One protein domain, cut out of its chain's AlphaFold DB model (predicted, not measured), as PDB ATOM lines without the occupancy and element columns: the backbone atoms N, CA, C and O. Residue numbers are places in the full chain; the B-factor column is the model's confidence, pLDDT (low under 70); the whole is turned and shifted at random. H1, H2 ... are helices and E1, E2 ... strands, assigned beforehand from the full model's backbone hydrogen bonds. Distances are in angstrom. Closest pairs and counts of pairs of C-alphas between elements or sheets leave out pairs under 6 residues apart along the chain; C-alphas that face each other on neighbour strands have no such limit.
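Overview. This is residues 3 to 140 of the 228 residues of an uncharacterized protein of Actinobacteria bacterium (UniProt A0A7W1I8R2). A strongly twisted sheet of four strands makes one layer, and two long helices, H1 and H2, pack side by side over one of its faces as a second layer. Two long stretches without a named element lie round them: residues 8 to 30 wrap round the outside from E1 to H1, and residues 55 to 77 loop out between E2 and E3; the short H3 only grazes the sheet. The printed part has 138 residues, with three named helices and four named strands in the order E1 H1 E2 E3 E4 H2 H3; the sheet is mixed, in the order E1 E2 E3 E4. The class is mixed, helices and strands, with under half of the residues in named elements. The whole is compact, with a radius of gyration of the C-alphas of 14.9 A and spans of 42 by 33 by 29 A.

Along the chain. E1 is residues 3 to 7, 13.3 A long, from C-alpha 3 at (-9.485, 37.242, 19.209). E2 is residues 49 to 54, 16.5 A; E3 is residues 78 to 84, 19.3 A; E4 is residues 88 to 94, 20.0 A. H1, residues 31 to 45, is 21.0 A long. H2, residues 106 to 126, is 30.4 A long and ends with C-alpha 126 at (-24.086, 41.305, 39.380). H3 is residues 134 to 137, 5.2 A, ending with C-alpha 137 at (-25.298, 51.941, 26.510).

Arrangement. E1 and E2 are parallel, with N 4 and O 50 at 2.9 A. E2, E3 and E4 form a meander, each strand the antiparallel neighbour of the one before. In the hairpin of E2 and E3, N 53 and O 79 are 2.8 A apart; in the hairpin of E3 and E4, N 80 and O 92 are 2.8 A apart. E1, H1 and E2 make a strand-helix-strand unit, two parallel neighbour strands with a helix between, and its crossover is left-handed. H1 and H2 are on the same face of the sheet, at heights over the sheet of 10.0 A and 8.4 A. H2 runs slantwise to the strands, at 45 degrees to E4 on the local plane; the closest C-alphas of the two are those of Cys 94 and Asn 110, 5.4 A. H1 and H2 touch, closest at the C-alphas of Leu 38 and Ala 115, 5.3 A. They run the same way at a shallow tilt of 34 degrees, only just short of steep. H3 is close to H2 but not clearly touching, with the C-alphas of Leu 121 and Gln 135 closest at 6.9 A. In H1 and H2 every O i to N i+4 pair is within hydrogen-bond range; H3 is too short for such a pair.

Size, cuts and confidence. The two C-alphas farthest apart, those of Thr 59 and Gly 128, are 44.9 A apart. The printed part has no cut. The links E1 to H1, E2 to E3 and E4 to H2 are long. The mean pLDDT of the printed part is 83.5; 18 residues are under 70, among them residues 130 to 140.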
ATOM      1  N   LEU A   3      -9.899  35.841  19.203       88.31
ATOM      2  CA  LEU A   3      -9.485  37.242  19.209       88.31
ATOM      3  C   LEU A   3      -8.824  37.558  17.872       88.31
ATOM      4  O   LEU A   3      -7.729  37.063  17.608       88.31
ATOM      5  N   THR A   4      -9.481  38.361  17.042       89.94
ATOM      6  CA  THR A   4      -8.980  38.720  15.711       89.94
ATOM      7  C   THR A   4      -8.310  40.085  15.756       89.94
ATOM      8  O   THR A   4      -8.930  41.070  16.146       89.94
ATOM      9  N   PHE A   5      -7.056  40.165  15.329       91.12
ATOM     10  CA  PHE A   5      -6.316  41.412  15.212       91.12
ATOM     11  C   PHE A   5      -6.637  42.132  13.906       91.12
ATOM     12  O   PHE A   5      -6.722  41.527  12.830       91.12
ATOM     13  N   ARG A   6      -6.766  43.453  14.004       90.12
ATOM     14  CA  ARG A   6      -6.912  44.363  12.868       90.12
ATOM     15  C   ARG A   6      -6.099  45.641  13.107       90.12
ATOM     16  O   ARG A   6      -5.934  46.048  14.253       90.12
ATOM     17  N   PRO A   7      -5.601  46.302  12.061       87.75
ATOM     18  CA  PRO A   7      -5.084  47.657  12.193       87.75
ATOM     19  C   PRO A   7      -6.165  48.649  12.631       87.75
ATOM     20  O   PRO A   7      -7.351  48.497  12.304       87.75
ATOM     21  N   ILE A   8      -5.752  49.700  13.332       84.31
ATOM     22  CA  ILE A   8      -6.594  50.878  13.547       84.31
ATOM     23  C   ILE A   8      -6.716  51.618  12.210       84.31
ATOM     24  O   ILE A   8      -5.721  52.037  11.628       84.31
ATOM     25  N   LYS A   9      -7.949  51.754  11.713       77.38
ATOM     26  CA  LYS A   9      -8.262  52.541  10.505       77.38
ATOM     27  C   LYS A   9      -8.846  53.905  10.845       77.38
ATOM     28  O   LYS A   9      -8.565  54.885  10.168       77.38
ATOM     29  N   VAL A  10      -9.665  53.941  11.892       76.75
ATOM     30  CA  VAL A  10     -10.295  55.149  12.416       76.75
ATOM     31  C   VAL A  10      -9.792  55.328  13.837       76.75
ATOM     32  O   VAL A  10      -9.955  54.442  14.677       76.75
ATOM     33  N   TRP A  11      -9.138  56.456  14.079       76.75
ATOM     34  CA  TRP A  11      -8.598  56.795  15.385       76.75
ATOM     35  C   TRP A  11      -9.711  57.335  16.288       76.75
ATOM     36  O   TRP A  11     -10.461  58.206  15.844       76.75
ATOM     37  N   PRO A  12      -9.846  56.849  17.536       78.19
ATOM     38  CA  PRO A  12     -10.849  57.378  18.450       78.19
ATOM     39  C   PRO A  12     -10.574  58.841  18.810       78.19
ATOM     40  O   PRO A  12      -9.430  59.235  19.050       78.19
ATOM     41  N   GLU A  13     -11.637  59.641  18.893       68.94
ATOM     42  CA  GLU A  13     -11.539  61.040  19.308       68.94
ATOM     43  C   GLU A  13     -10.968  61.153  20.735       68.94
ATOM     44  O   GLU A  13     -11.317  60.388  21.635       68.94
ATOM     45  N   GLY A  14     -10.066  62.116  20.949       71.50
ATOM     46  CA  GLY A  14      -9.468  62.385  22.262       71.50
ATOM     47  C   GLY A  14      -8.297  61.480  22.658       71.50
ATOM     48  O   GLY A  14      -7.735  61.671  23.740       71.50
ATOM     49  N   TRP A  15      -7.890  60.535  21.804       77.81
ATOM     50  CA  TRP A  15      -6.650  59.787  22.011       77.81
ATOM     51  C   TRP A  15      -5.436  60.713  21.982       77.81
ATOM     52  O   TRP A  15      -5.346  61.647  21.183       77.81
ATOM     53  N   GLN A  16      -4.502  60.472  22.899       75.50
ATOM     54  CA  GLN A  16      -3.308  61.302  23.004       75.50
ATOM     55  C   GLN A  16      -2.299  60.966  21.903       75.50
ATOM     56  O   GLN A  16      -2.224  59.830  21.444       75.50
ATOM     57  N   ASP A  17      -1.472  61.945  21.537       72.44
ATOM     58  CA  ASP A  17      -0.366  61.744  20.597       72.44
ATOM     59  C   ASP A  17       0.551  60.576  21.037       72.44
ATOM     60  O   ASP A  17       0.828  60.452  22.242       72.44
ATOM     61  N   PRO A  18       1.056  59.740  20.102       67.69
ATOM     62  CA  PRO A  18       1.971  58.639  20.417       67.69
ATOM     63  C   PRO A  18       3.192  59.048  21.256       67.69
ATOM     64  O   PRO A  18       3.657  58.262  22.081       67.69
ATOM     65  N   ASN A  19       3.692  60.276  21.085       67.31
ATOM     66  CA  ASN A  19       4.886  60.793  21.758       67.31
ATOM     67  C   ASN A  19       4.583  61.494  23.087       67.31
ATOM     68  O   ASN A  19       5.498  61.968  23.768       67.31
ATOM     69  N   ARG A  20       3.308  61.603  23.481       76.81
ATOM     70  CA  ARG A  20       2.945  62.248  24.741       76.81
ATOM     71  C   ARG A  20       3.330  61.369  25.928       76.81
ATOM     72  O   ARG A  20       3.198  60.146  25.911       76.81
ATOM     73  N   ARG A  21       3.768  62.011  27.014       75.44
ATOM     74  CA  ARG A  21       4.047  61.326  28.279       75.44
ATOM     75  C   ARG A  21       2.756  60.729  28.848       75.44
ATOM     76  O   ARG A  21       1.833  61.469  29.178       75.44
ATOM     77  N   ARG A  22       2.738  59.404  28.989       84.06
ATOM     78  CA  ARG A  22       1.632  58.607  29.535       84.06
ATOM     79  C   ARG A  22       1.973  58.049  30.914       84.06
ATOM     80  O   ARG A  22       3.147  57.938  31.277       84.06
ATOM     81  N   ASP A  23       0.938  57.695  31.668       87.50
ATOM     82  CA  ASP A  23       1.092  57.079  32.982       87.50
ATOM     83  C   ASP A  23       1.592  55.637  32.835       87.50
ATOM     84  O   ASP A  23       1.153  54.888  31.956       87.50
ATOM     85  N   TYR A  24       2.479  55.212  33.731       89.38
ATOM     86  CA  TYR A  24       2.824  53.798  33.819       89.38
ATOM     87  C   TYR A  24       1.620  52.980  34.274       89.38
ATOM     88  O   TYR A  24       0.861  53.397  35.151       89.38
ATOM     89  N   THR A  25       1.478  51.789  33.694       89.69
ATOM     90  CA  THR A  25       0.474  50.814  34.120       89.69
ATOM     91  C   THR A  25       0.567  50.558  35.637       89.69
ATOM     92  O   THR A  25       1.660  50.289  36.154       89.69
ATOM     93  N   PRO A  26      -0.555  50.633  36.379       88.81
ATOM     94  CA  PRO A  26      -0.610  50.200  37.771       88.81
ATOM     95  C   PRO A  26      -0.785  48.678  37.888       88.81
ATOM     96  O   PRO A  26      -0.786  48.144  38.995       88.81
ATOM     97  N   PHE A  27      -0.977  47.974  36.766       87.50
ATOM     98  CA  PHE A  27      -1.298  46.555  36.747       87.50
ATOM     99  C   PHE A  27      -0.034  45.698  36.719       87.50
ATOM    100  O   PHE A  27       0.900  45.954  35.958       87.50
ATOM    101  N   ASP A  28      -0.050  44.609  37.484       84.00
ATOM    102  CA  ASP A  28       0.944  43.549  37.361       84.00
ATOM    103  C   ASP A  28       0.274  42.240  36.938       84.00
ATOM    104  O   ASP A  28      -0.166  41.432  37.751       84.00
ATOM    105  N   SER A  29       0.100  42.080  35.626       86.69
ATOM    106  CA  SER A  29      -0.475  40.881  35.011       86.69
ATOM    107  C   SER A  29       0.323  40.485  33.773       86.69
ATOM    108  O   SER A  29       0.906  41.341  33.103       86.69
ATOM    109  N   SER A  30       0.349  39.188  33.461       90.69
ATOM    110  CA  SER A  30       0.860  38.694  32.181       90.69
ATOM    111  C   SER A  30      -0.181  38.879  31.076       90.69
ATOM    112  O   SER A  30      -1.384  38.960  31.344       90.69
ATOM    113  N   TYR A  31       0.275  38.891  29.823       90.44
ATOM    114  CA  TYR A  31      -0.613  38.941  28.663       90.44
ATOM    115  C   TYR A  31      -1.569  37.739  28.617       90.44
ATOM    116  O   TYR A  31      -2.767  37.906  28.409       90.44
ATOM    117  N   SER A  32      -1.081  36.532  28.922       91.88
ATOM    118  CA  SER A  32      -1.919  35.328  28.996       91.88
ATOM    119  C   SER A  32      -3.023  35.444  30.052       91.88
ATOM    120  O   SER A  32      -4.160  35.062  29.784       91.88
ATOM    121  N   ALA A  33      -2.730  36.019  31.223       93.69
ATOM    122  CA  ALA A  33      -3.740  36.269  32.253       93.69
ATOM    123  C   ALA A  33      -4.762  37.337  31.816       93.69
ATOM    124  O   ALA A  33      -5.947  37.231  32.137       93.69
ATOM    125  N   THR A  34      -4.340  38.335  31.033       94.88
ATOM    126  CA  THR A  34      -5.251  39.298  30.395       94.88
ATOM    127  C   THR A  34      -6.201  38.611  29.416       94.88
ATOM    128  O   THR A  34      -7.403  38.852  29.485       94.88
ATOM    129  N   LEU A  35      -5.695  37.721  28.556       94.50
ATOM    130  CA  LEU A  35      -6.521  36.972  27.604       94.50
ATOM    131  C   LEU A  35      -7.510  36.028  28.299       94.50
ATOM    132  O   LEU A  35      -8.652  35.927  27.866       94.50
ATOM    133  N   GLN A  36      -7.103  35.375  29.392       95.38
ATOM    134  CA  GLN A  36      -7.999  34.543  30.203       95.38
ATOM    135  C   GLN A  36      -9.106  35.366  30.870       95.38
ATOM    136  O   GLN A  36     -10.258  34.931  30.902       95.38
ATOM    137  N   LEU A  37      -8.777  36.558  31.387       95.75
ATOM    138  CA  LEU A  37      -9.794  37.473  31.903       95.75
ATOM    139  C   LEU A  37     -10.765  37.859  30.785       95.75
ATOM    140  O   LEU A  37     -11.970  37.729  30.967       95.75
ATOM    141  N   LEU A  38     -10.244  38.292  29.636       95.25
ATOM    142  CA  LEU A  38     -11.064  38.721  28.510       95.25
ATOM    143  C   LEU A  38     -12.001  37.603  28.030       95.25
ATOM    144  O   LEU A  38     -13.195  37.842  27.916       95.25
ATOM    145  N   ASP A  39     -11.506  36.377  27.841       94.81
ATOM    146  CA  ASP A  39     -12.322  35.215  27.445       94.81
ATOM    147  C   ASP A  39     -13.477  34.945  28.424       94.81
ATOM    148  O   ASP A  39     -14.615  34.680  28.015       94.81
ATOM    149  N   ARG A  40     -13.206  35.068  29.727       93.75
ATOM    150  CA  ARG A  40     -14.227  34.920  30.767       93.75
ATOM    151  C   ARG A  40     -15.284  36.018  30.683       93.75
ATOM    152  O   ARG A  40     -16.473  35.715  30.775       93.75
ATOM    153  N   GLU A  41     -14.876  37.273  30.513       93.25
ATOM    154  CA  GLU A  41     -15.821  38.390  30.425       93.25
ATOM    155  C   GLU A  41     -16.627  38.357  29.111       93.25
ATOM    156  O   GLU A  41     -17.839  38.560  29.147       93.25
ATOM    157  N   LEU A  42     -16.021  37.983  27.976       90.12
ATOM    158  CA  LEU A  42     -16.743  37.756  26.713       90.12
ATOM    159  C   LEU A  42     -17.810  36.668  26.870       90.12
ATOM    160  O   LEU A  42     -18.967  36.870  26.497       90.12
ATOM    161  N   THR A  43     -17.456  35.550  27.514       89.31
ATOM    162  CA  THR A  43     -18.405  34.460  27.785       89.31
ATOM    163  C   THR A  43     -19.601  34.956  28.608       89.31
ATOM    164  O   THR A  43     -20.732  34.542  28.359       89.31
ATOM    165  N   HIS A  44     -19.386  35.879  29.551       86.25
ATOM    166  CA  HIS A  44     -20.474  36.503  30.308       86.25
ATOM    167  C   HIS A  44     -21.361  37.424  29.461       86.25
ATOM    168  O   HIS A  44     -22.566  37.481  29.706       86.25
ATOM    169  N   LEU A  45     -20.801  38.081  28.445       84.81
ATOM    170  CA  LEU A  45     -21.551  38.860  27.452       84.81
ATOM    171  C   LEU A  45     -22.284  37.978  26.420       84.81
ATOM    172  O   LEU A  45     -23.069  38.486  25.619       84.81
ATOM    173  N   GLY A  46     -22.072  36.659  26.457       81.62
ATOM    174  CA  GLY A  46     -22.710  35.699  25.557       81.62
ATOM    175  C   GLY A  46     -22.034  35.582  24.191       81.62
ATOM    176  O   GLY A  46     -22.665  35.103  23.255       81.62
ATOM    177  N   THR A  47     -20.774  36.002  24.075       85.00
ATOM    178  CA  THR A  47     -19.960  35.846  22.864       85.00
ATOM    179  C   THR A  47     -18.587  35.280  23.214       85.00
ATOM    180  O   THR A  47     -18.181  35.239  24.374       85.00
ATOM    181  N   ARG A  48     -17.857  34.785  22.222       80.69
ATOM    182  CA  ARG A  48     -16.439  34.423  22.367       80.69
ATOM    183  C   ARG A  48     -15.563  35.116  21.341       80.69
ATOM    184  O   ARG A  48     -14.354  34.883  21.360       80.69
ATOM    185  N   ASP A  49     -16.167  35.965  20.523       84.25
ATOM    186  CA  ASP A  49     -15.537  36.605  19.390       84.25
ATOM    187  C   ASP A  49     -15.344  38.081  19.713       84.25
ATOM    188  O   ASP A  49     -16.265  38.776  20.150       84.25
ATOM    189  N   ALA A  50     -14.115  38.543  19.534       89.75
ATOM    190  CA  ALA A  50     -13.765  39.941  19.687       89.75
ATOM    191  C   ALA A  50     -12.741  40.335  18.627       89.75
ATOM    192  O   ALA A  50     -11.852  39.556  18.267       89.75
ATOM    193  N   THR A  51     -12.849  41.572  18.158       92.00
ATOM    194  CA  THR A  51     -11.844  42.190  17.297       92.00
ATOM    195  C   THR A  51     -11.000  43.134  18.135       92.00
ATOM    196  O   THR A  51     -11.530  44.002  18.821       92.00
ATOM    197  N   LEU A  52      -9.683  42.963  18.080       93.81
ATOM    198  CA  LEU A  52      -8.715  43.839  18.718       93.81
ATOM    199  C   LEU A  52      -8.022  44.683  17.653       93.81
ATOM    200  O   LEU A  52      -7.310  44.151  16.800       93.81
ATOM    201  N   GLN A  53      -8.209  45.996  17.729       93.81
ATOM    202  CA  GLN A  53      -7.497  46.948  16.894       93.81
ATOM    203  C   GLN A  53      -6.336  47.581  17.647       93.81
ATOM    204  O   GLN A  53      -6.488  48.069  18.769       93.81
ATOM    205  N   VAL A  54      -5.174  47.560  17.005       92.56
ATOM    206  CA  VAL A  54      -3.936  48.183  17.481       92.56
ATOM    207  C   VAL A  54      -3.256  48.898  16.319       92.56
ATOM    208  O   VAL A  54      -3.539  48.615  15.153       92.56
ATOM    209  N   ASP A  55      -2.354  49.821  16.630       91.62
ATOM    210  CA  ASP A  55      -1.602  50.576  15.629       91.62
ATOM    211  C   ASP A  55      -0.452  49.745  15.044       91.62
ATOM    212  O   ASP A  55       0.726  49.943  15.339       91.62
ATOM    213  N   ALA A  56      -0.830  48.723  14.281       88.94
ATOM    214  CA  ALA A  56       0.062  47.852  13.537       88.94
ATOM    215  C   ALA A  56      -0.306  47.882  12.056       88.94
ATOM    216  O   ALA A  56      -1.472  47.997  11.688       88.94
ATOM    217  N   ARG A  57       0.686  47.698  11.186       85.31
ATOM    218  CA  ARG A  57       0.455  47.561   9.741       85.31
ATOM    219  C   ARG A  57      -0.315  46.274   9.430       85.31
ATOM    220  O   ARG A  57      -0.051  45.241  10.036       85.31
ATOM    221  N   GLU A  58      -1.167  46.297   8.405       82.81
ATOM    222  CA  GLU A  58      -1.919  45.109   7.946       82.81
ATOM    223  C   GLU A  58      -0.986  43.925   7.627       82.81
ATOM    224  O   GLU A  58      -1.274  42.781   7.957       82.81
ATOM    225  N   THR A  59       0.210  44.198   7.093       84.81
ATOM    226  CA  THR A  59       1.236  43.180   6.794       84.81
ATOM    227  C   THR A  59       1.795  42.460   8.029       84.81
ATOM    228  O   THR A  59       2.503  41.454   7.897       84.81
ATOM    229  N   GLN A  60       1.522  42.977   9.228       87.75
ATOM    230  CA  GLN A  60       1.909  42.392  10.512       87.75
ATOM    231  C   GLN A  60       0.825  41.477  11.092       87.75
ATOM    232  O   GLN A  60       1.079  40.790  12.081       87.75
ATOM    233  N   VAL A  61      -0.355  41.426  10.472       87.25
ATOM    234  CA  VAL A  61      -1.422  40.489  10.820       87.25
ATOM    235  C   VAL A  61      -1.264  39.228   9.970       87.25
ATOM    236  O   VAL A  61      -1.038  39.276   8.761       87.25
ATOM    237  N   ARG A  62      -1.299  38.067  10.620       84.88
ATOM    238  CA  ARG A  62      -1.233  36.748   9.985       84.88
ATOM    239  C   ARG A  62      -2.589  36.388   9.370       84.88
ATOM    240  O   ARG A  62      -3.622  36.929   9.752       84.88
ATOM    241  N   LEU A  63      -2.597  35.411   8.460       79.69
ATOM    242  CA  LEU A  63      -3.829  34.916   7.821       79.69
ATOM    243  C   LEU A  63      -4.844  34.339   8.826       79.69
ATOM    244  O   LEU A  63      -6.041  34.375   8.572       79.69
ATOM    245  N   ASP A  64      -4.370  33.849   9.972       78.00
ATOM    246  CA  ASP A  64      -5.194  33.363  11.088       78.00
ATOM    247  C   ASP A  64      -5.763  34.495  11.970       78.00
ATOM    248  O   ASP A  64      -6.381  34.235  13.002       78.00
ATOM    249  N   GLY A  65      -5.542  35.756  11.586       81.00
ATOM    250  CA  GLY A  65      -5.992  36.923  12.331       81.00
ATOM    251  C   GLY A  65      -5.167  37.215  13.581       81.00
ATOM    252  O   GLY A  65      -5.558  38.092  14.338       81.00
ATOM    253  N   GLN A  66      -4.047  36.528  13.832       87.50
ATOM    254  CA  GLN A  66      -3.152  36.859  14.943       87.50
ATOM    255  C   GLN A  66      -2.088  37.873  14.532       87.50
ATOM    256  O   GLN A  66      -1.621  37.900  13.394       87.50
ATOM    257  N   LEU A  67      -1.647  38.690  15.483       87.69
ATOM    258  CA  LEU A  67      -0.498  39.560  15.271       87.69
ATOM    259  C   LEU A  67       0.795  38.722  15.209       87.69
ATOM    260  O   LEU A  67       0.962  37.761  15.966       87.69
ATOM    261  N   LYS A  68       1.721  39.063  14.308       87.19
ATOM    262  CA  LYS A  68       3.062  38.454  14.290       87.19
ATOM    263  C   LYS A  68       3.797  38.722  15.610       87.19
ATOM    264  O   LYS A  68       3.602  39.756  16.241       87.19
ATOM    265  N   ALA A  69       4.662  37.794  16.018       83.88
ATOM    266  CA  ALA A  69       5.394  37.898  17.285       83.88
ATOM    267  C   ALA A  69       6.368  39.092  17.324       83.88
ATOM    268  O   ALA A  69       6.612  39.648  18.389       83.88
ATOM    269  N   ASP A  70       6.901  39.486  16.167       83.94
ATOM    270  CA  ASP A  70       7.808  40.619  15.963       83.94
ATOM    271  C   ASP A  70       7.085  41.900  15.513       83.94
ATOM    272  O   ASP A  70       7.731  42.882  15.137       83.94
ATOM    273  N   ALA A  71       5.749  41.904  15.545       87.56
ATOM    274  CA  ALA A  71       4.973  43.040  15.089       87.56
ATOM    275  C   ALA A  71       5.278  44.298  15.897       87.56
ATOM    276  O   ALA A  71       5.221  44.319  17.129       87.56
ATOM    277  N   LYS A  72       5.550  45.379  15.168       86.81
ATOM    278  CA  LYS A  72       5.719  46.704  15.751       86.81
ATOM    279  C   LYS A  72       4.364  47.380  15.854       86.81
ATOM    280  O   LYS A  72       3.691  47.558  14.839       86.81
ATOM    281  N   VAL A  73       4.004  47.730  17.082       88.94
ATOM    282  CA  VAL A  73       2.837  48.550  17.394       88.94
ATOM    283  C   VAL A  73       3.352  49.928  17.793       88.94
ATOM    284  O   VAL A  73       4.102  50.023  18.765       88.94
ATOM    285  N   GLU A  74       3.021  50.955  17.013       86.69
ATOM    286  CA  GLU A  74       3.590  52.301  17.175       86.69
ATOM    287  C   GLU A  74       2.885  53.059  18.307       86.69
ATOM    288  O   GLU A  74       3.529  53.487  19.266       86.69
ATOM    289  N   HIS A  75       1.557  53.132  18.273       88.94
ATOM    290  CA  HIS A  75       0.766  53.713  19.351       88.94
ATOM    291  C   HIS A  75       0.388  52.689  20.444       88.94
ATOM    292  O   HIS A  75      -0.082  51.592  20.141       88.94
ATOM    293  N   PRO A  76       0.498  53.032  21.745       90.75
ATOM    294  CA  PRO A  76       0.231  52.101  22.845       90.75
ATOM    295  C   PRO A  76      -1.254  51.782  23.062       90.75
ATOM    296  O   PRO A  76      -1.568  50.975  23.928       90.75
ATOM    297  N   GLY A  77      -2.175  52.428  22.356       91.19
ATOM    298  CA  GLY A  77      -3.612  52.235  22.533       91.19
ATOM    299  C   GLY A  77      -4.143  50.912  21.979       91.19
ATOM    300  O   GLY A  77      -3.572  50.318  21.067       91.19
ATOM    301  N   ALA A  78      -5.265  50.470  22.541       93.75
ATOM    302  CA  ALA A  78      -6.001  49.289  22.116       93.75
ATOM    303  C   ALA A  78      -7.494  49.614  21.995       93.75
ATOM    304  O   ALA A  78      -8.044  50.354  22.816       93.75
ATOM    305  N   ILE A  79      -8.147  49.033  20.990       92.62
ATOM    306  CA  ILE A  79      -9.599  49.090  20.797       92.62
ATOM    307  C   ILE A  79     -10.118  47.659  20.725       92.62
ATOM    308  O   ILE A  79      -9.584  46.843  19.982       92.62
ATOM    309  N   VAL A  80     -11.145  47.344  21.500       92.56
ATOM    310  CA  VAL A  80     -11.809  46.044  21.500       92.56
ATOM    311  C   VAL A  80     -13.248  46.245  21.064       92.56
ATOM    312  O   VAL A  80     -14.025  46.899  21.758       92.56
ATOM    313  N   THR A  81     -13.590  45.636  19.937       90.31
ATOM    314  CA  THR A  81     -14.950  45.589  19.406       90.31
ATOM    315  C   THR A  81     -15.534  44.213  19.667       90.31
ATOM    316  O   THR A  81     -14.926  43.189  19.337       90.31
ATOM    317  N   ILE A  82     -16.708  44.192  20.285       86.94
ATOM    318  CA  ILE A  82     -17.402  42.986  20.719       86.94
ATOM    319  C   ILE A  82     -18.797  43.009  20.116       86.94
ATOM    320  O   ILE A  82     -19.581  43.918  20.378       86.94
ATOM    321  N   GLU A  83     -19.123  41.977  19.354       80.50
ATOM    322  CA  GLU A  83     -20.469  41.788  18.833       80.50
ATOM    323  C   GLU A  83     -21.254  40.890  19.782       80.50
ATOM    324  O   GLU A  83     -20.840  39.775  20.117       80.50
ATOM    325  N   THR A  84     -22.395  41.390  20.251       75.69
ATOM    326  CA  THR A  84     -23.276  40.642  21.145       75.69
ATOM    327  C   THR A  84     -24.681  40.576  20.565       75.69
ATOM    328  O   THR A  84     -25.232  41.576  20.107       75.69
ATOM    329  N   ALA A  85     -25.316  39.407  20.663       69.12
ATOM    330  CA  ALA A  85     -26.692  39.233  20.198       69.12
ATOM    331  C   ALA A  85     -27.713  40.067  20.999       69.12
ATOM    332  O   ALA A  85     -28.797  40.355  20.505       69.12
ATOM    333  N   LYS A  86     -27.392  40.427  22.251       68.06
ATOM    334  CA  LYS A  86     -28.326  41.094  23.179       68.06
ATOM    335  C   LYS A  86     -28.113  42.599  23.312       68.06
ATOM    336  O   LYS A  86     -29.083  43.319  23.516       68.06
ATOM    337  N   LEU A  87     -26.865  43.064  23.276       68.75
ATOM    338  CA  LEU A  87     -26.514  44.463  23.545       68.75
ATOM    339  C   LEU A  87     -26.069  45.208  22.280       68.75
ATOM    340  O   LEU A  87     -25.862  46.417  22.354       68.75
ATOM    341  N   GLY A  88     -25.954  44.508  21.145       77.31
ATOM    342  CA  GLY A  88     -25.396  45.038  19.904       77.31
ATOM    343  C   GLY A  88     -23.868  45.074  19.929       77.31
ATOM    344  O   GLY A  88     -23.228  44.329  20.682       77.31
ATOM    345  N   THR A  89     -23.297  45.937  19.090       81.25
ATOM    346  CA  THR A  89     -21.853  46.180  19.015       81.25
ATOM    347  C   THR A  89     -21.405  47.060  20.174       81.25
ATOM    348  O   THR A  89     -21.923  48.159  20.378       81.25
ATOM    349  N   LEU A  90     -20.434  46.566  20.936       83.44
ATOM    350  CA  LEU A  90     -19.800  47.281  22.033       83.44
ATOM    351  C   LEU A  90     -18.356  47.590  21.650       83.44
ATOM    352  O   LEU A  90     -17.612  46.676  21.291       83.44
ATOM    353  N   VAL A  91     -17.959  48.854  21.760       87.06
ATOM    354  CA  VAL A  91     -16.597  49.301  21.450       87.06
ATOM    355  C   VAL A  91     -15.966  49.887  22.703       87.06
ATOM    356  O   VAL A  91     -16.479  50.828  23.306       87.06
ATOM    357  N   TYR A  92     -14.823  49.329  23.093       88.75
ATOM    358  CA  TYR A  92     -14.031  49.800  24.223       88.75
ATOM    359  C   TYR A  92     -12.663  50.217  23.730       88.75
ATOM    360  O   TYR A  92     -11.974  49.435  23.087       88.75
ATOM    361  N   SER A  93     -12.241  51.426  24.066       91.75
ATOM    362  CA  SER A  93     -10.939  51.947  23.675       91.75
ATOM    363  C   SER A  93     -10.177  52.418  24.910       91.75
ATOM    364  O   SER A  93     -10.757  52.905  25.882       91.75
ATOM    365  N   CYS A  94      -8.864  52.213  24.917       89.12
ATOM    366  CA  CYS A  94      -7.999  52.710  25.975       89.12
ATOM    367  C   CYS A  94      -6.608  52.986  25.417       89.12
ATOM    368  O   CYS A  94      -6.019  52.134  24.754       89.12
ATOM    369  N   ASP A  95      -6.069  54.163  25.711       92.25
ATOM    370  CA  ASP A  95      -4.711  54.560  25.348       92.25
ATOM    371  C   ASP A  95      -3.881  55.025  26.550       92.25
ATOM    372  O   ASP A  95      -2.706  55.352  26.415       92.25
ATOM    373  N   ARG A  96      -4.461  55.052  27.749       89.38
ATOM    374  CA  ARG A  96      -3.912  55.759  28.910       89.38
ATOM    375  C   ARG A  96      -2.522  55.291  29.350       89.38
ATOM    376  O   ARG A  96      -1.735  56.126  29.799       89.38
ATOM    377  N   TYR A  97      -2.238  53.995  29.276       91.19
ATOM    378  CA  TYR A  97      -1.104  53.393  29.977       91.19
ATOM    379  C   TYR A  97       0.070  53.046  29.061       91.19
ATOM    380  O   TYR A  97      -0.104  52.681  27.899       91.19
ATOM    381  N   ILE A  98       1.276  53.097  29.625       90.94
ATOM    382  CA  ILE A  98       2.492  52.520  29.038       90.94
ATOM    383  C   ILE A  98       3.057  51.408  29.923       90.94
ATOM    384  O   ILE A  98       2.864  51.390  31.145       90.94
ATOM    385  N   ALA A  99       3.773  50.473  29.301       87.44
ATOM    386  CA  ALA A  99       4.444  49.391  30.006       87.44
ATOM    387  C   ALA A  99       5.492  49.932  30.991       87.44
ATOM    388  O   ALA A  99       6.310  50.789  30.659       87.44
ATOM    389  N   ARG A 100       5.478  49.402  32.220       84.00
ATOM    390  CA  ARG A 100       6.449  49.750  33.271       84.00
ATOM    391  C   ARG A 100       7.817  49.097  33.062       84.00
ATOM    392  O   ARG A 100       8.826  49.625  33.515       84.00
ATOM    393  N   TRP A 101       7.839  47.950  32.390       78.94
ATOM    394  CA  TRP A 101       9.023  47.113  32.215       78.94
ATOM    395  C   TRP A 101       9.266  46.855  30.730       78.94
ATOM    396  O   TRP A 101       8.314  46.620  29.988       78.94
ATOM    397  N   SER A 102      10.534  46.834  30.312       66.25
ATOM    398  CA  SER A 102      10.946  46.675  28.908       66.25
ATOM    399  C   SER A 102      10.505  45.359  28.255       66.25
ATOM    400  O   SER A 102      10.452  45.276  27.034       66.25
ATOM    401  N   GLY A 103      10.172  44.337  29.050       73.56
ATOM    402  CA  GLY A 103       9.655  43.054  28.565       73.56
ATOM    403  C   GLY A 103       8.140  43.010  28.330       73.56
ATOM    404  O   GLY A 103       7.640  41.980  27.885       73.56
ATOM    405  N   LYS A 104       7.397  44.080  28.646       81.38
ATOM    406  CA  LYS A 104       5.949  44.167  28.404       81.38
ATOM    407  C   LYS A 104       5.649  45.126  27.257       81.38
ATOM    408  O   LYS A 104       6.362  46.102  27.046       81.38
ATOM    409  N   VAL A 105       4.562  44.858  26.537       88.69
ATOM    410  CA  VAL A 105       4.146  45.667  25.386       88.69
ATOM    411  C   VAL A 105       2.994  46.583  25.795       88.69
ATOM    412  O   VAL A 105       1.977  46.108  26.289       88.69
ATOM    413  N   SER A 106       3.130  47.896  25.589       90.62
ATOM    414  CA  SER A 106       2.199  48.902  26.132       90.62
ATOM    415  C   SER A 106       0.734  48.698  25.729       90.62
ATOM    416  O   SER A 106      -0.152  48.870  26.563       90.62
ATOM    417  N   TRP A 107       0.450  48.247  24.503       92.19
ATOM    418  CA  TRP A 107      -0.932  47.962  24.091       92.19
ATOM    419  C   TRP A 107      -1.575  46.816  24.872       92.19
ATOM    420  O   TRP A 107      -2.785  46.827  25.092       92.19
ATOM    421  N   GLN A 108      -0.782  45.866  25.374       93.88
ATOM    422  CA  GLN A 108      -1.289  44.779  26.215       93.88
ATOM    423  C   GLN A 108      -1.749  45.297  27.584       93.88
ATOM    424  O   GLN A 108      -2.678  44.739  28.169       93.88
ATOM    425  N   GLU A 109      -1.146  46.381  28.079       93.75
ATOM    426  CA  GLU A 109      -1.552  47.045  29.324       93.75
ATOM    427  C   GLU A 109      -2.879  47.791  29.155       93.75
ATOM    428  O   GLU A 109      -3.755  47.717  30.017       93.75
ATOM    429  N   ASN A 110      -3.082  48.449  28.012       94.12
ATOM    430  CA  ASN A 110      -4.366  49.073  27.700       94.12
ATOM    431  C   ASN A 110      -5.464  48.035  27.422       94.12
ATOM    432  O   ASN A 110      -6.590  48.197  27.892       94.12
ATOM    433  N   LEU A 111      -5.135  46.908  26.781       95.25
ATOM    434  CA  LEU A 111      -6.053  45.768  26.691       95.25
ATOM    435  C   LEU A 111      -6.426  45.235  28.083       95.25
ATOM    436  O   LEU A 111      -7.586  44.907  28.341       95.25
ATOM    437  N   ARG A 112      -5.459  45.169  29.006       95.31
ATOM    438  CA  ARG A 112      -5.713  44.777  30.397       95.31
ATOM    439  C   ARG A 112      -6.669  45.745  31.088       95.31
ATOM    440  O   ARG A 112      -7.573  45.279  31.781       95.31
ATOM    441  N   ALA A 113      -6.504  47.050  30.882       94.50
ATOM    442  CA  ALA A 113      -7.426  48.055  31.400       94.50
ATOM    443  C   ALA A 113      -8.861  47.822  30.898       94.50
ATOM    444  O   ALA A 113      -9.793  47.827  31.701       94.50
ATOM    445  N   ILE A 114      -9.032  47.532  29.602       94.06
ATOM    446  CA  ILE A 114     -10.339  47.214  29.005       94.06
ATOM    447  C   ILE A 114     -10.944  45.958  29.645       94.06
ATOM    448  O   ILE A 114     -12.089  45.985  30.092       94.06
ATOM    449  N   ALA A 115     -10.175  44.872  29.761       95.81
ATOM    450  CA  ALA A 115     -10.654  43.626  30.364       95.81
ATOM    451  C   ALA A 115     -11.075  43.806  31.840       95.81
ATOM    452  O   ALA A 115     -12.072  43.234  32.279       95.81
ATOM    453  N   LEU A 116     -10.344  44.624  32.605       95.62
ATOM    454  CA  LEU A 116     -10.720  44.998  33.973       95.62
ATOM    455  C   LEU A 116     -11.986  45.861  34.018       95.62
ATOM    456  O   LEU A 116     -12.816  45.670  34.904       95.62
ATOM    457  N   GLY A 117     -12.152  46.775  33.059       92.75
ATOM    458  CA  GLY A 117     -13.374  47.558  32.894       92.75
ATOM    459  C   GLY A 117     -14.596  46.668  32.661       92.75
ATOM    460  O   GLY A 117     -15.596  46.816  33.358       92.75
ATOM    461  N   LEU A 118     -14.487  45.677  31.770       91.94
ATOM    462  CA  LEU A 118     -15.548  44.689  31.532       91.94
ATOM    463  C   LEU A 118     -15.906  43.905  32.803       91.94
ATOM    464  O   LEU A 118     -17.087  43.751  33.120       91.94
ATOM    465  N   GLU A 119     -14.902  43.463  33.568       93.69
ATOM    466  CA  GLU A 119     -15.135  42.777  34.843       93.69
ATOM    467  C   GLU A 119     -15.840  43.684  35.862       93.69
ATOM    468  O   GLU A 119     -16.721  43.228  36.596       93.69
ATOM    469  N   ALA A 120     -15.461  44.962  35.921       89.56
ATOM    470  CA  ALA A 120     -16.082  45.938  36.804       89.56
ATOM    471  C   ALA A 120     -17.552  46.170  36.430       89.56
ATOM    472  O   ALA A 120     -18.405  46.063  37.308       89.56
ATOM    473  N   LEU A 121     -17.864  46.380  35.147       86.94
ATOM    474  CA  LEU A 121     -19.243  46.512  34.654       86.94
ATOM    475  C   LEU A 121     -20.079  45.280  35.024       86.94
ATOM    476  O   LEU A 121     -21.145  45.393  35.626       86.94
ATOM    477  N   ARG A 122     -19.533  44.076  34.813       86.00
ATOM    478  CA  ARG A 122     -20.190  42.836  35.245       86.00
ATOM    479  C   ARG A 122     -20.422  42.793  36.756       86.00
ATOM    480  O   ARG A 122     -21.460  42.306  37.191       86.00
ATOM    481  N   LYS A 123     -19.471  43.246  37.580       85.38
ATOM    482  CA  LYS A 123     -19.635  43.300  39.047       85.38
ATOM    483  C   LYS A 123     -20.753  44.266  39.442       85.38
ATOM    484  O   LYS A 123     -21.560  43.912  40.297       85.38
ATOM    485  N   VAL A 124     -20.829  45.433  38.804       81.56
ATOM    486  CA  VAL A 124     -21.895  46.420  39.036       81.56
ATOM    487  C   VAL A 124     -23.260  45.822  38.675       81.56
ATOM    488  O   VAL A 124     -24.181  45.892  39.488       81.56
ATOM    489  N   GLU A 125     -23.390  45.154  37.523       78.69
ATOM    490  CA  GLU A 125     -24.622  44.429  37.163       78.69
ATOM    491  C   GLU A 125     -24.935  43.268  38.118       78.69
ATOM    492  O   GLU A 125     -26.074  43.106  38.554       78.69
ATOM    493  N   ARG A 126     -23.930  42.461  38.482       81.75
ATOM    494  CA  ARG A 126     -24.086  41.305  39.380       81.75
ATOM    495  C   ARG A 126     -24.609  41.716  40.752       81.75
ATOM    496  O   ARG A 126     -25.390  40.972  41.338       81.75
ATOM    497  N   TYR A 127     -24.162  42.855  41.269       84.38
ATOM    498  CA  TYR A 127     -24.594  43.370  42.566       84.38
ATOM    499  C   TYR A 127     -25.843  44.254  42.482       84.38
ATOM    500  O   TYR A 127     -26.269  44.782  43.505       84.38
ATOM    501  N   GLY A 128     -26.447  44.402  41.297       72.44
ATOM    502  CA  GLY A 128     -27.680  45.169  41.112       72.44
ATOM    503  C   GLY A 128     -27.514  46.670  41.347       72.44
ATOM    504  O   GLY A 128     -28.489  47.344  41.661       72.44
ATOM    505  N   ILE A 129     -26.290  47.195  41.216       72.44
ATOM    506  CA  ILE A 129     -25.979  48.613  41.463       72.44
ATOM    507  C   ILE A 129     -26.513  49.503  40.318       72.44
ATOM    508  O   ILE A 129     -26.764  50.685  40.534       72.44
ATOM    509  N   ALA A 130     -26.750  48.940  39.125       61.81
ATOM    510  CA  ALA A 130     -27.479  49.589  38.028       61.81
ATOM    511  C   ALA A 130     -28.353  48.580  37.256       61.81
ATOM    512  O   ALA A 130     -28.083  47.374  37.287       61.81
ATOM    513  N   ASN A 131     -29.384  49.067  36.552       53.75
ATOM    514  CA  ASN A 131     -30.287  48.229  35.758       53.75
ATOM    515  C   ASN A 131     -29.557  47.579  34.566       53.75
ATOM    516  O   ASN A 131     -28.634  48.151  33.982       53.75
ATOM    517  N   ARG A 132     -29.979  46.356  34.210       52.94
ATOM    518  CA  ARG A 132     -29.342  45.511  33.181       52.94
ATOM    519  C   ARG A 132     -29.217  46.261  31.849       52.94
ATOM    520  O   ARG A 132     -30.229  46.639  31.267       52.94
ATOM    521  N   GLY A 133     -27.995  46.420  31.338       50.62
ATOM    522  CA  GLY A 133     -27.744  46.968  30.001       50.62
ATOM    523  C   GLY A 133     -27.614  48.493  29.880       50.62
ATOM    524  O   GLY A 133     -27.119  48.941  28.845       50.62
ATOM    525  N   GLU A 134     -27.976  49.286  30.898       54.69
ATOM    526  CA  GLU A 134     -27.785  50.754  30.887       54.69
ATOM    527  C   GLU A 134     -26.298  51.133  30.917       54.69
ATOM    528  O   GLU A 134     -25.864  52.058  30.237       54.69
ATOM    529  N   GLN A 135     -25.486  50.357  31.635       53.94
ATOM    530  CA  GLN A 135     -24.047  50.607  31.786       53.94
ATOM    531  C   GLN A 135     -23.273  50.398  30.478       53.94
ATOM    532  O   GLN A 135     -22.248  51.029  30.240       53.94
ATOM    533  N   TYR A 136     -23.788  49.520  29.616       55.66
ATOM    534  CA  TYR A 136     -23.218  49.237  28.305       55.66
ATOM    535  C   TYR A 136     -23.681  50.229  27.237       55.66
ATOM    536  O   TYR A 136     -23.046  50.311  26.192       55.66
ATOM    537  N   ALA A 137     -24.748  51.001  27.485       55.41
ATOM    538  CA  ALA A 137     -25.298  51.941  26.510       55.41
ATOM    539  C   ALA A 137     -24.306  53.053  26.132       55.41
ATOM    540  O   ALA A 137     -24.279  53.451  24.974       55.41
ATOM    541  N   GLY A 138     -23.445  53.488  27.062       52.59
ATOM    542  CA  GLY A 138     -22.374  54.456  26.780       52.59
ATOM    543  C   GLY A 138     -21.218  53.904  25.935       52.59
ATOM    544  O   GLY A 138     -20.435  54.680  25.401       52.59
ATOM    545  N   TYR A 139     -21.125  52.577  25.800       54.94
ATOM    546  CA  TYR A 139     -20.138  51.872  24.971       54.94
ATOM    547  C   TYR A 139     -20.760  51.239  23.725       54.94
ATOM    548  O   TYR A 139     -20.055  50.619  22.925       54.94
ATOM    549  N   ARG A 140     -22.085  51.363  23.562       54.34
ATOM    550  CA  ARG A 140     -22.725  51.067  22.289       54.34
ATOM    551  C   ARG A 140     -22.285  52.149  21.330       54.34
ATOM    552  O   ARG A 140     -22.485  53.335  21.587       54.34
TER     553      ARG A 140